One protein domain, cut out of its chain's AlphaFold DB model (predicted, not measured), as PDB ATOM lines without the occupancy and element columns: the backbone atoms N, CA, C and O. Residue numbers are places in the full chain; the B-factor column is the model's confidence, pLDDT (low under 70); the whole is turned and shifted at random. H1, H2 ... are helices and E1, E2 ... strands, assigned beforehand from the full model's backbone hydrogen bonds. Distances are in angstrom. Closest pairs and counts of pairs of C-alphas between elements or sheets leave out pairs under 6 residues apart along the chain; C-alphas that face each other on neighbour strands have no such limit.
ATOM      1  N   LEU A   3      35.658  -5.781  30.178       86.25
ATOM      2  CA  LEU A   3      36.699  -6.591  30.802       86.25
ATOM      3  C   LEU A   3      37.236  -7.617  29.817       86.25
ATOM      4  O   LEU A   3      36.512  -8.130  28.960       86.25
ATOM      5  N   HIS A   4      38.501  -7.940  29.995       85.12
ATOM      6  CA  HIS A   4      39.139  -9.113  29.460       85.12
ATOM      7  C   HIS A   4      38.914 -10.300  30.393       85.12
ATOM      8  O   HIS A   4      39.148 -10.219  31.597       85.12
ATOM      9  N   ILE A   5      38.507 -11.427  29.821       87.56
ATOM     10  CA  ILE A   5      38.562 -12.730  30.489       87.56
ATOM     11  C   ILE A   5      39.319 -13.713  29.608       87.56
ATOM     12  O   ILE A   5      39.412 -13.535  28.387       87.56
ATOM     13  N   PHE A   6      39.854 -14.765  30.214       85.44
ATOM     14  CA  PHE A   6      40.410 -15.865  29.448       85.44
ATOM     15  C   PHE A   6      39.313 -16.856  29.072       85.44
ATOM     16  O   PHE A   6      38.409 -17.146  29.847       85.44
ATOM     17  N   GLN A   7      39.408 -17.395  27.868       85.50
ATOM     18  CA  GLN A   7      38.583 -18.493  27.406       85.50
ATOM     19  C   GLN A   7      39.491 -19.658  27.050       85.50
ATOM     20  O   GLN A   7      40.363 -19.520  26.185       85.50
ATOM     21  N   ARG A   8      39.273 -20.799  27.696       81.88
ATOM     22  CA  ARG A   8      39.929 -22.053  27.344       81.88
ATOM     23  C   ARG A   8      39.286 -22.606  26.077       81.88
ATOM     24  O   ARG A   8      38.064 -22.668  25.988       81.88
ATOM     25  N   TYR A   9      40.084 -22.940  25.068       81.62
ATOM     26  CA  TYR A   9      39.577 -23.516  23.810       81.62
ATOM     27  C   TYR A   9      40.175 -24.881  23.477       81.62
ATOM     28  O   TYR A   9      39.662 -25.561  22.592       81.62
ATOM     29  N   ASP A  10      41.228 -25.255  24.193       75.00
ATOM     30  CA  ASP A  10      41.857 -26.566  24.196       75.00
ATOM     31  C   ASP A  10      42.447 -26.787  25.601       75.00
ATOM     32  O   ASP A  10      42.640 -25.815  26.336       75.00
ATOM     33  N   GLY A  11      42.709 -28.031  26.003       69.75
ATOM     34  CA  GLY A  11      43.005 -28.408  27.394       69.75
ATOM     35  C   GLY A  11      44.109 -27.581  28.072       69.75
ATOM     36  O   GLY A  11      44.063 -27.379  29.286       69.75
ATOM     37  N   THR A  12      45.054 -27.050  27.294       71.50
ATOM     38  CA  THR A  12      46.178 -26.222  27.760       71.50
ATOM     39  C   THR A  12      46.202 -24.805  27.182       71.50
ATOM     40  O   THR A  12      47.034 -23.996  27.594       71.50
ATOM     41  N   HIS A  13      45.304 -24.471  26.249       75.19
ATOM     42  CA  HIS A  13      45.364 -23.213  25.508       75.19
ATOM     43  C   HIS A  13      44.220 -22.263  25.865       75.19
ATOM     44  O   HIS A  13      43.035 -22.612  25.854       75.19
ATOM     45  N   PHE A  14      44.597 -21.007  26.100       79.00
ATOM     46  CA  PHE A  14      43.692 -19.929  26.473       79.00
ATOM     47  C   PHE A  14      43.796 -18.782  25.477       79.00
ATOM     48  O   PHE A  14      44.878 -18.451  24.991       79.00
ATOM     49  N   ARG A  15      42.670 -18.136  25.189       80.69
ATOM     50  CA  ARG A  15      42.623 -16.880  24.436       80.69
ATOM     51  C   ARG A  15      41.973 -15.796  25.275       80.69
ATOM     52  O   ARG A  15      41.072 -16.081  26.057       80.69
ATOM     53  N   ARG A  16      42.402 -14.550  25.097       85.06
ATOM     54  CA  ARG A  16      41.733 -13.403  25.718       85.06
ATOM     55  C   ARG A  16      40.501 -13.040  24.906       85.06
ATOM     56  O   ARG A  16      40.574 -12.920  23.685       85.06
ATOM     57  N   ILE A  17      39.385 -12.848  25.590       85.56
ATOM     58  CA  ILE A  17      38.141 -12.371  24.996       85.56
ATOM     59  C   ILE A  17      37.635 -11.158  25.761       85.56
ATOM     60  O   ILE A  17      37.875 -11.012  26.959       85.56
ATOM     61  N   TYR A  18      36.918 -10.298  25.052       89.06
ATOM     62  CA  TYR A  18      36.270  -9.135  25.635       89.06
ATOM     63  C   TYR A  18      34.843  -9.476  26.040       89.06
ATOM     64  O   TYR A  18      34.088 -10.062  25.258       89.06
ATOM     65  N   VAL A  19      34.452  -9.046  27.235       88.06
ATOM     66  CA  VAL A  19      33.078  -9.133  27.723       88.06
ATOM     67  C   VAL A  19      32.572  -7.765  28.155       88.06
ATOM     68  O   VAL A  19      33.266  -6.977  28.801       88.06
ATOM     69  N   ASN A  20      31.325  -7.482  27.790       89.31
ATOM     70  CA  ASN A  20      30.627  -6.294  28.252       89.31
ATOM     71  C   ASN A  20      29.972  -6.614  29.590       89.31
ATOM     72  O   ASN A  20      28.967  -7.320  29.642       89.31
ATOM     73  N   VAL A  21      30.541  -6.091  30.668       89.12
ATOM     74  CA  VAL A  21      30.036  -6.278  32.025       89.12
ATOM     75  C   VAL A  21      28.946  -5.255  32.309       89.12
ATOM     76  O   VAL A  21      29.178  -4.040  32.232       89.12
ATOM     77  N   VAL A  22      27.770  -5.777  32.654       89.69
ATOM     78  CA  VAL A  22      26.603  -5.028  33.137       89.69
ATOM     79  C   VAL A  22      26.711  -4.802  34.635       89.69
ATOM     80  O   VAL A  22      26.476  -3.696  35.108       89.69
ATOM     81  N   LYS A  23      27.075  -5.850  35.383       86.75
ATOM     82  CA  LYS A  23      27.199  -5.800  36.840       86.75
ATOM     83  C   LYS A  23      28.334  -6.697  37.306       86.75
ATOM     84  O   LYS A  23      28.456  -7.828  36.843       86.75
ATOM     85  N   PHE A  24      29.114  -6.193  38.251       82.88
ATOM     86  CA  PHE A  24      30.188  -6.924  38.904       82.88
ATOM     87  C   PHE A  24      29.809  -7.125  40.373       82.88
ATOM     88  O   PHE A  24      29.517  -6.158  41.075       82.88
ATOM     89  N   GLY A  25      29.724  -8.375  40.810       75.94
ATOM     90  CA  GLY A  25      29.473  -8.769  42.192       75.94
ATOM     91  C   GLY A  25      30.667  -9.523  42.771       75.94
ATOM     92  O   GLY A  25      31.609  -9.849  42.058       75.94
ATOM     93  N   ILE A  26      30.611  -9.816  44.071       73.00
ATOM     94  CA  ILE A  26      31.711 -10.481  44.790       73.00
ATOM     95  C   ILE A  26      31.977 -11.884  44.216       73.00
ATOM     96  O   ILE A  26      33.123 -12.218  43.928       73.00
ATOM     97  N   ASP A  27      30.910 -12.641  43.949       77.19
ATOM     98  CA  ASP A  27      30.994 -14.032  43.468       77.19
ATOM     99  C   ASP A  27      30.367 -14.227  42.080       77.19
ATOM    100  O   ASP A  27      30.231 -15.354  41.601       77.19
ATOM    101  N   TYR A  28      29.901 -13.150  41.441       84.19
ATOM    102  CA  TYR A  28      29.262 -13.242  40.132       84.19
ATOM    103  C   TYR A  28      29.560 -12.054  39.219       84.19
ATOM    104  O   TYR A  28      29.718 -10.917  39.658       84.19
ATOM    105  N   LEU A  29      29.523 -12.320  37.919       88.81
ATOM    106  CA  LEU A  29      29.629 -11.348  36.843       88.81
ATOM    107  C   LEU A  29      28.364 -11.440  35.982       88.81
ATOM    108  O   LEU A  29      28.002 -12.520  35.524       88.81
ATOM    109  N   LEU A  30      27.681 -10.323  35.742       89.31
ATOM    110  CA  LEU A  30      26.627 -10.247  34.728       89.31
ATOM    111  C   LEU A  30      27.206  -9.631  33.462       89.31
ATOM    112  O   LEU A  30      27.615  -8.466  33.471       89.31
ATOM    113  N   ILE A  31      27.216 -10.399  32.376       91.88
ATOM    114  CA  ILE A  31      27.737  -9.967  31.078       91.88
ATOM    115  C   ILE A  31      26.657  -9.958  30.004       91.88
ATOM    116  O   ILE A  31      25.755 -10.791  29.996       91.88
ATOM    117  N   MET A  32      26.792  -9.043  29.048       87.19
ATOM    118  CA  MET A  32      26.039  -9.073  27.798       87.19
ATOM    119  C   MET A  32      26.867  -9.749  26.717       87.19
ATOM    120  O   MET A  32      27.946  -9.272  26.358       87.19
ATOM    121  N   ARG A  33      26.327 -10.827  26.149       82.25
ATOM    122  CA  ARG A  33      26.917 -11.541  25.017       82.25
ATOM    123  C   ARG A  33      25.821 -11.959  24.051       82.25
ATOM    124  O   ARG A  33      24.820 -12.524  24.468       82.25
ATOM    125  N   ASN A  34      25.999 -11.671  22.763       83.94
ATOM    126  CA  ASN A  34      25.028 -12.003  21.709       83.94
ATOM    127  C   ASN A  34      23.595 -11.524  22.015       83.94
ATOM    128  O   ASN A  34      22.634 -12.219  21.708       83.94
ATOM    129  N   LYS A  35      23.456 -10.338  22.630       84.31
ATOM    130  CA  LYS A  35      22.180  -9.765  23.113       84.31
ATOM    131  C   LYS A  35      21.506 -10.534  24.264       84.31
ATOM    132  O   LYS A  35      20.424 -10.142  24.682       84.31
ATOM    133  N   SER A  36      22.168 -11.541  24.825       84.25
ATOM    134  CA  SER A  36      21.716 -12.276  26.006       84.25
ATOM    135  C   SER A  36      22.499 -11.856  27.247       84.25
ATOM    136  O   SER A  36      23.724 -11.684  27.208       84.25
ATOM    137  N   LEU A  37      21.785 -11.715  28.362       90.00
ATOM    138  CA  LEU A  37      22.377 -11.502  29.677       90.00
ATOM    139  C   LEU A  37      22.806 -12.856  30.246       90.00
ATOM    140  O   LEU A  37      21.972 -13.736  30.439       90.00
ATOM    141  N   ASN A  38      24.097 -13.022  30.514       89.62
ATOM    142  CA  ASN A  38      24.652 -14.244  31.088       89.62
ATOM    143  C   ASN A  38      25.209 -13.939  32.473       89.62
ATOM    144  O   ASN A  38      25.907 -12.939  32.666       89.62
ATOM    145  N   ARG A  39      24.903 -14.812  33.431       91.62
ATOM    146  CA  ARG A  39      25.482 -14.771  34.769       91.62
ATOM    147  C   ARG A  39      26.612 -15.781  34.840       91.62
ATOM    148  O   ARG A  39      26.358 -16.972  34.726       91.62
ATOM    149  N   ILE A  40      27.814 -15.281  35.073       90.38
ATOM    150  CA  ILE A  40      28.994 -16.085  35.365       90.38
ATOM    151  C   ILE A  40      29.165 -16.115  36.878       90.38
ATOM    152  O   ILE A  40      29.113 -15.066  37.520       90.38
ATOM    153  N   VAL A  41      29.343 -17.291  37.455       89.06
ATOM    154  CA  VAL A  41      29.593 -17.484  38.883       89.06
ATOM    155  C   VAL A  41      31.025 -17.963  39.058       89.06
ATOM    156  O   VAL A  41      31.517 -18.762  38.266       89.06
ATOM    157  N   LEU A  42      31.711 -17.451  40.074       84.62
ATOM    158  CA  LEU A  42      33.038 -17.944  40.414       84.62
ATOM    159  C   LEU A  42      32.944 -19.399  40.883       84.62
ATOM    160  O   LEU A  42      32.151 -19.715  41.775       84.62
ATOM    161  N   GLU A  43      33.752 -20.272  40.288       84.06
ATOM    162  CA  GLU A  43      33.902 -21.641  40.758       84.06
ATOM    163  C   GLU A  43      34.415 -21.605  42.197       84.06
ATOM    164  O   GLU A  43      35.496 -21.085  42.485       84.06
ATOM    165  N   LYS A  44      33.608 -22.123  43.126       71.25
ATOM    166  CA  LYS A  44      34.005 -22.225  44.526       71.25
ATOM    167  C   LYS A  44      35.006 -23.363  44.650       71.25
ATOM    168  O   LYS A  44      34.616 -24.508  44.849       71.25
ATOM    169  N   ASP A  45      36.288 -23.045  44.532       60.75
ATOM    170  CA  ASP A  45      37.332 -24.021  44.807       60.75
ATOM    171  C   ASP A  45      37.325 -24.355  46.309       60.75
ATOM    172  O   ASP A  45      37.611 -23.513  47.168       60.75
ATOM    173  N   HIS A  46      36.973 -25.601  46.629       49.53
ATOM    174  CA  HIS A  46      36.903 -26.124  47.995       49.53
ATOM    175  C   HIS A  46      38.258 -26.106  48.720       49.53
ATOM    176  O   HIS A  46      38.298 -26.320  49.931       49.53
ATOM    177  N   ARG A  47      39.368 -25.886  48.002       48.97
ATOM    178  CA  ARG A  47      40.728 -25.987  48.550       48.97
ATOM    179  C   ARG A  47      41.288 -24.684  49.100       48.97
ATOM    180  O   ARG A  47      42.097 -24.736  50.019       48.97
ATOM    181  N   THR A  48      40.892 -23.538  48.549       50.97
ATOM    182  CA  THR A  48      41.517 -22.252  48.894       50.97
ATOM    183  C   THR A  48      40.565 -21.284  49.570       50.97
ATOM    184  O   THR A  48      41.043 -20.504  50.375       50.97
ATOM    185  N   GLY A  49      39.249 -21.317  49.310       53.69
ATOM    186  CA  GLY A  49      38.236 -20.524  50.036       53.69
ATOM    187  C   GLY A  49      38.429 -18.994  50.067       53.69
ATOM    188  O   GLY A  49      37.628 -18.301  50.685       53.69
ATOM    189  N   ILE A  50      39.478 -18.463  49.430       53.88
ATOM    190  CA  ILE A  50      39.992 -17.098  49.638       53.88
ATOM    191  C   ILE A  50      39.803 -16.217  48.393       53.88
ATOM    192  O   ILE A  50      39.821 -14.991  48.494       53.88
ATOM    193  N   HIS A  51      39.578 -16.796  47.214       61.84
ATOM    194  CA  HIS A  51      39.441 -16.011  45.990       61.84
ATOM    195  C   HIS A  51      37.976 -15.625  45.756       61.84
ATOM    196  O   HIS A  51      37.121 -16.487  45.581       61.84
ATOM    197  N   ASN A  52      37.701 -14.320  45.746       71.81
ATOM    198  CA  ASN A  52      36.488 -13.732  45.175       71.81
ATOM    199  C   ASN A  52      36.823 -13.112  43.804       71.81
ATOM    200  O   ASN A  52      37.996 -12.999  43.440       71.81
ATOM    201  N   LEU A  53      35.823 -12.695  43.018       72.62
ATOM    202  CA  LEU A  53      36.081 -12.140  41.679       72.62
ATOM    203  C   LEU A  53      36.917 -10.860  41.714       72.62
ATOM    204  O   LEU A  53      37.650 -10.597  40.766       72.62
ATOM    205  N   PHE A  54      36.838 -10.085  42.799       73.44
ATOM    206  CA  PHE A  54      37.669  -8.895  42.981       73.44
ATOM    207  C   PHE A  54      39.145  -9.249  43.171       73.44
ATOM    208  O   PHE A  54      40.001  -8.571  42.618       73.44
ATOM    209  N   ALA A  55      39.454 -10.334  43.882       71.12
ATOM    210  CA  ALA A  55      40.821 -10.816  44.072       71.12
ATOM    211  C   ALA A  55      41.453 -11.331  42.770       71.12
ATOM    212  O   ALA A  55      42.674 -11.401  42.660       71.12
ATOM    213  N   LEU A  56      40.627 -11.704  41.790       75.25
ATOM    214  CA  LEU A  56      41.069 -12.131  40.466       75.25
ATOM    215  C   LEU A  56      41.125 -10.975  39.459       75.25
ATOM    216  O   LEU A  56      41.568 -11.198  38.337       75.25
ATOM    217  N   LEU A  57      40.665  -9.775  39.817       78.12
ATOM    218  CA  LEU A  57      40.606  -8.626  38.918       78.12
ATOM    219  C   LEU A  57      41.868  -7.762  39.050       78.12
ATOM    220  O   LEU A  57      42.199  -7.294  40.136       78.12
ATOM    221  N   THR A  58      42.519  -7.490  37.927       73.38
ATOM    222  CA  THR A  58      43.625  -6.530  37.791       73.38
ATOM    223  C   THR A  58      43.352  -5.628  36.602       73.38
ATOM    224  O   THR A  58      43.166  -6.107  35.486       73.38
ATOM    225  N   ASP A  59      43.326  -4.316  36.834       74.94
ATOM    226  CA  ASP A  59      42.953  -3.307  35.838       74.94
ATOM    227  C   ASP A  59      41.616  -3.645  35.143       74.94
ATOM    228  O   ASP A  59      40.539  -3.456  35.714       74.94
ATOM    229  N   ASP A  60      41.675  -4.170  33.919       80.62
ATOM    230  CA  ASP A  60      40.539  -4.604  33.112       80.62
ATOM    231  C   ASP A  60      40.522  -6.119  32.830       80.62
ATOM    232  O   ASP A  60      39.698  -6.584  32.043       80.62
ATOM    233  N   LEU A  61      41.381  -6.908  33.476       78.56
ATOM    234  CA  LEU A  61      41.548  -8.345  33.267       78.56
ATOM    235  C   LEU A  61      41.102  -9.151  34.488       78.56
ATOM    236  O   LEU A  61      41.579  -8.948  35.599       78.56
ATOM    237  N   ILE A  62      40.243 -10.148  34.272       84.19
ATOM    238  CA  ILE A  62      39.992 -11.188  35.274       84.19
ATOM    239  C   ILE A  62      40.961 -12.345  35.019       84.19
ATOM    240  O   ILE A  62      40.913 -12.994  33.971       84.19
ATOM    241  N   HIS A  63      41.803 -12.649  36.005       78.81
ATOM    242  CA  HIS A  63      42.702 -13.803  36.063       78.81
ATOM    243  C   HIS A  63      41.959 -15.123  36.342       78.81
ATOM    244  O   HIS A  63      42.364 -15.952  37.160       78.81
ATOM    245  N   GLY A  64      40.864 -15.329  35.623       80.88
ATOM    246  CA  GLY A  64      40.090 -16.555  35.580       80.88
ATOM    247  C   GLY A  64      39.760 -16.908  34.137       80.88
ATOM    248  O   GLY A  64      39.827 -16.061  33.240       80.88
ATOM    249  N   PHE A  65      39.433 -18.172  33.908       85.31
ATOM    250  CA  PHE A  65      39.037 -18.672  32.608       85.31
ATOM    251  C   PHE A  65      37.622 -19.239  32.629       85.31
ATOM    252  O   PHE A  65      37.159 -19.779  33.628       85.31
ATOM    253  N   VAL A  66      36.955 -19.108  31.493       89.12
ATOM    254  CA  VAL A  66      35.696 -19.788  31.180       89.12
ATOM    255  C   VAL A  66      35.960 -20.843  30.110       89.12
ATOM    256  O   VAL A  66      36.918 -20.717  29.334       89.12
ATOM    257  N   GLU A  67      35.121 -21.868  30.026       89.06
ATOM    258  CA  GLU A  67      35.222 -22.836  28.935       89.06
ATOM    259  C   GLU A  67      34.748 -22.240  27.610       89.06
ATOM    260  O   GLU A  67      34.028 -21.239  27.542       89.06
ATOM    261  N   LYS A  68      35.154 -22.872  26.507       81.19
ATOM    262  CA  LYS A  68      34.787 -22.431  25.157       81.19
ATOM    263  C   LYS A  68      33.274 -22.272  24.993       81.19
ATOM    264  O   LYS A  68      32.820 -21.278  24.416       81.19
ATOM    265  N   ASP A  69      32.534 -23.221  25.550       81.56
ATOM    266  CA  ASP A  69      31.095 -23.367  25.363       81.56
ATOM    267  C   ASP A  69      30.299 -23.120  26.653       81.56
ATOM    268  O   ASP A  69      29.071 -23.109  26.616       81.56
ATOM    269  N   ASP A  70      30.979 -22.833  27.769       84.62
ATOM    270  CA  ASP A  70      30.340 -22.571  29.056       84.62
ATOM    271  C   ASP A  70      30.839 -21.263  29.681       84.62
ATOM    272  O   ASP A  70      32.010 -21.100  30.014       84.62
ATOM    273  N   PHE A  71      29.908 -20.318  29.816       85.19
ATOM    274  CA  PHE A  71      30.098 -18.998  30.422       85.19
ATOM    275  C   PHE A  71      29.289 -18.863  31.717       85.19
ATOM    276  O   PHE A  71      29.063 -17.754  32.192       85.19
ATOM    277  N   SER A  72      28.797 -19.971  32.264       87.25
ATOM    278  CA  SER A  72      28.084 -19.989  33.538       87.25
ATOM    279  C   SER A  72      29.041 -19.993  34.726       87.25
ATOM    280  O   SER A  72      28.705 -19.449  35.779       87.25
ATOM    281  N   VAL A  73      30.250 -20.527  34.539       89.12
ATOM    282  CA  VAL A  73      31.274 -20.652  35.575       89.12
ATOM    283  C   VAL A  73      32.590 -20.050  35.093       89.12
ATOM    284  O   VAL A  73      32.975 -20.213  33.936       89.12
ATOM    285  N   ILE A  74      33.271 -19.332  35.984       88.38
ATOM    286  CA  ILE A  74      34.651 -18.885  35.792       88.38
ATOM    287  C   ILE A  74      35.535 -19.540  36.842       88.38
ATOM    288  O   ILE A  74      35.269 -19.435  38.037       88.38
ATOM    289  N   SER A  75      36.593 -20.191  36.386       85.56
ATOM    290  CA  SER A  75      37.571 -20.868  37.230       85.56
ATOM    291  C   SER A  75      38.815 -19.993  37.375       85.56
ATOM    292  O   SER A  75      39.235 -19.367  36.397       85.56
ATOM    293  N   PRO A  76      39.447 -19.913  38.556       80.56
ATOM    294  CA  PRO A  76      40.733 -19.238  38.694       80.56
ATOM    295  C   PRO A  76      41.785 -19.870  37.773       80.56
ATOM    296  O   PRO A  76      41.801 -21.083  37.563       80.56
ATOM    297  N   MET A  77      42.696 -19.066  37.222       76.00
ATOM    298  CA  MET A  77      43.794 -19.604  36.412       76.00
ATOM    299  C   MET A  77      44.669 -20.583  37.220       76.00
ATOM    300  O   MET A  77      45.001 -20.269  38.363       76.00
ATOM    301  N   PRO A  78      45.148 -21.705  36.642       70.31
ATOM    302  CA  PRO A  78      45.974 -22.679  37.366       70.31
ATOM    303  C   PRO A  78      47.220 -22.063  38.017       70.31
ATOM    304  O   PRO A  78      47.579 -22.406  39.141       70.31
ATOM    305  N   TYR A  79      47.840 -21.090  37.340       64.00
ATOM    306  CA  TYR A  79      48.970 -20.344  37.891       64.00
ATOM    307  C   TYR A  79      48.586 -19.557  39.155       64.00
ATOM    308  O   TYR A  79      49.338 -19.590  40.118       64.00
ATOM    309  N   ILE A  80      47.394 -18.949  39.196       63.03
ATOM    310  CA  ILE A  80      46.871 -18.212  40.361       63.03
ATOM    311  C   ILE A  80      46.556 -19.151  41.526       63.03
ATOM    312  O   ILE A  80      46.712 -18.772  42.677       63.03
ATOM    313  N   ILE A  81      46.150 -20.391  41.246       63.81
ATOM    314  CA  ILE A  81      45.923 -21.404  42.288       63.81
ATOM    315  C   ILE A  81      47.261 -21.833  42.910       63.81
ATOM    316  O   ILE A  81      47.369 -21.972  44.124       63.81
ATOM    317  N   SER A  82      48.288 -22.036  42.077       57.25
ATOM    318  CA  SER A  82      49.633 -22.438  42.530       57.25
ATOM    319  C   SER A  82      50.436 -21.305  43.177       57.25
ATOM    320  O   SER A  82      51.237 -21.546  44.075       57.25
ATOM    321  N   HIS A  83      50.204 -20.078  42.722       57.00
ATOM    322  CA  HIS A  83      50.803 -18.844  43.201       57.00
ATOM    323  C   HIS A  83      49.639 -17.898  43.478       57.00
ATOM    324  O   HIS A  83      49.336 -17.047  42.629       57.00
TER     325      HIS A  83
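AT A GLANCE: This is residues 3 to 83 of the 166 residues of an uncharacterized protein of Candidatus Lokiarchaeota archaeon (UniProt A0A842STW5). A small closed barrel of six strands, E1 to E6, is the body, with the long strand E2 bending sharply in its wall. The short helix H1 and the long loop of residues 43 to 60 lie toward one end of the longest axis, and the turn of the E3 and E4 hairpin lies at the other. The printed part has 81 residues, with named elements in the order E1, E2, E3, E4, E5, E6, H1, and its class is mostly strand. Round the ring run E1, E2, E3, E4, E6, E5 and back to E1, mixed parallel and antiparallel. The whole is compact, with a radius of gyration of the C-alphas of 11.9 A and spans of 36 by 28 by 23 A.

HOW THE PARTS SIT: In the barrel, E1, residues 3 to 10, and E2, residues 13 to 24, form an antiparallel hairpin at 143 degrees, with N 7 and O 15 at 2.8 A. E2 bends by 92 degrees at residue 21, and its pairing is staggered: residues 13 to 19 pair with E1 and residues 20 to 24 with E3, residues 28 to 33. In the hairpin of E2 and E3, N 22 and O 30 are 2.8 A apart. E4, residues 36 to 42, forms a hairpin with E3, antiparallel at 151 degrees, with N 38 and O 31 at 2.8 A. E1 to E4 are a meander, each strand the antiparallel neighbour of the one before. E6, residues 73 to 76, is parallel to E4 at 40 degrees, with N 74 and O 41 at 2.9 A. E5, residues 61 to 67, forms an antiparallel hairpin with E6, with N 65 and O 75 at 2.8 A. E5 and E1 are parallel at 35 degrees and close the barrel, with N 8 and O 66 at 2.9 A. Helix H1, residues 78 to 82, is on the barrel; its closest C-alphas to E5 are those of Ile 80 and His 63, 7.4 A apart. In H1 every O i to N i+4 pair is within hydrogen-bond range.

IN THESE COORDINATES: E1 begins at C-alpha 3, (36.699, -6.591, 30.802), and is 21.7 A long. E2 is 26.0 A, E3 15.4 A, E4 19.2 A, E5 16.4 A and E6 10.1 A. H1, 6.3 A, ends at C-alpha 82, (49.633, -22.438, 42.530).

THE WHOLE: The C-alphas of Lys 35 and His 83, the two farthest apart, are 36.1 A from each other. The printed part has no cut. The link from E4 to E5 is long, with 18 residues, of which 57 to 58 pair antiparallel with residues 61 to 62 of E5; the other links are tight. The mean pLDDT of the printed part is 78.7, and residue 11, residues 45 to 51 and residues 79 to 83 are under 70.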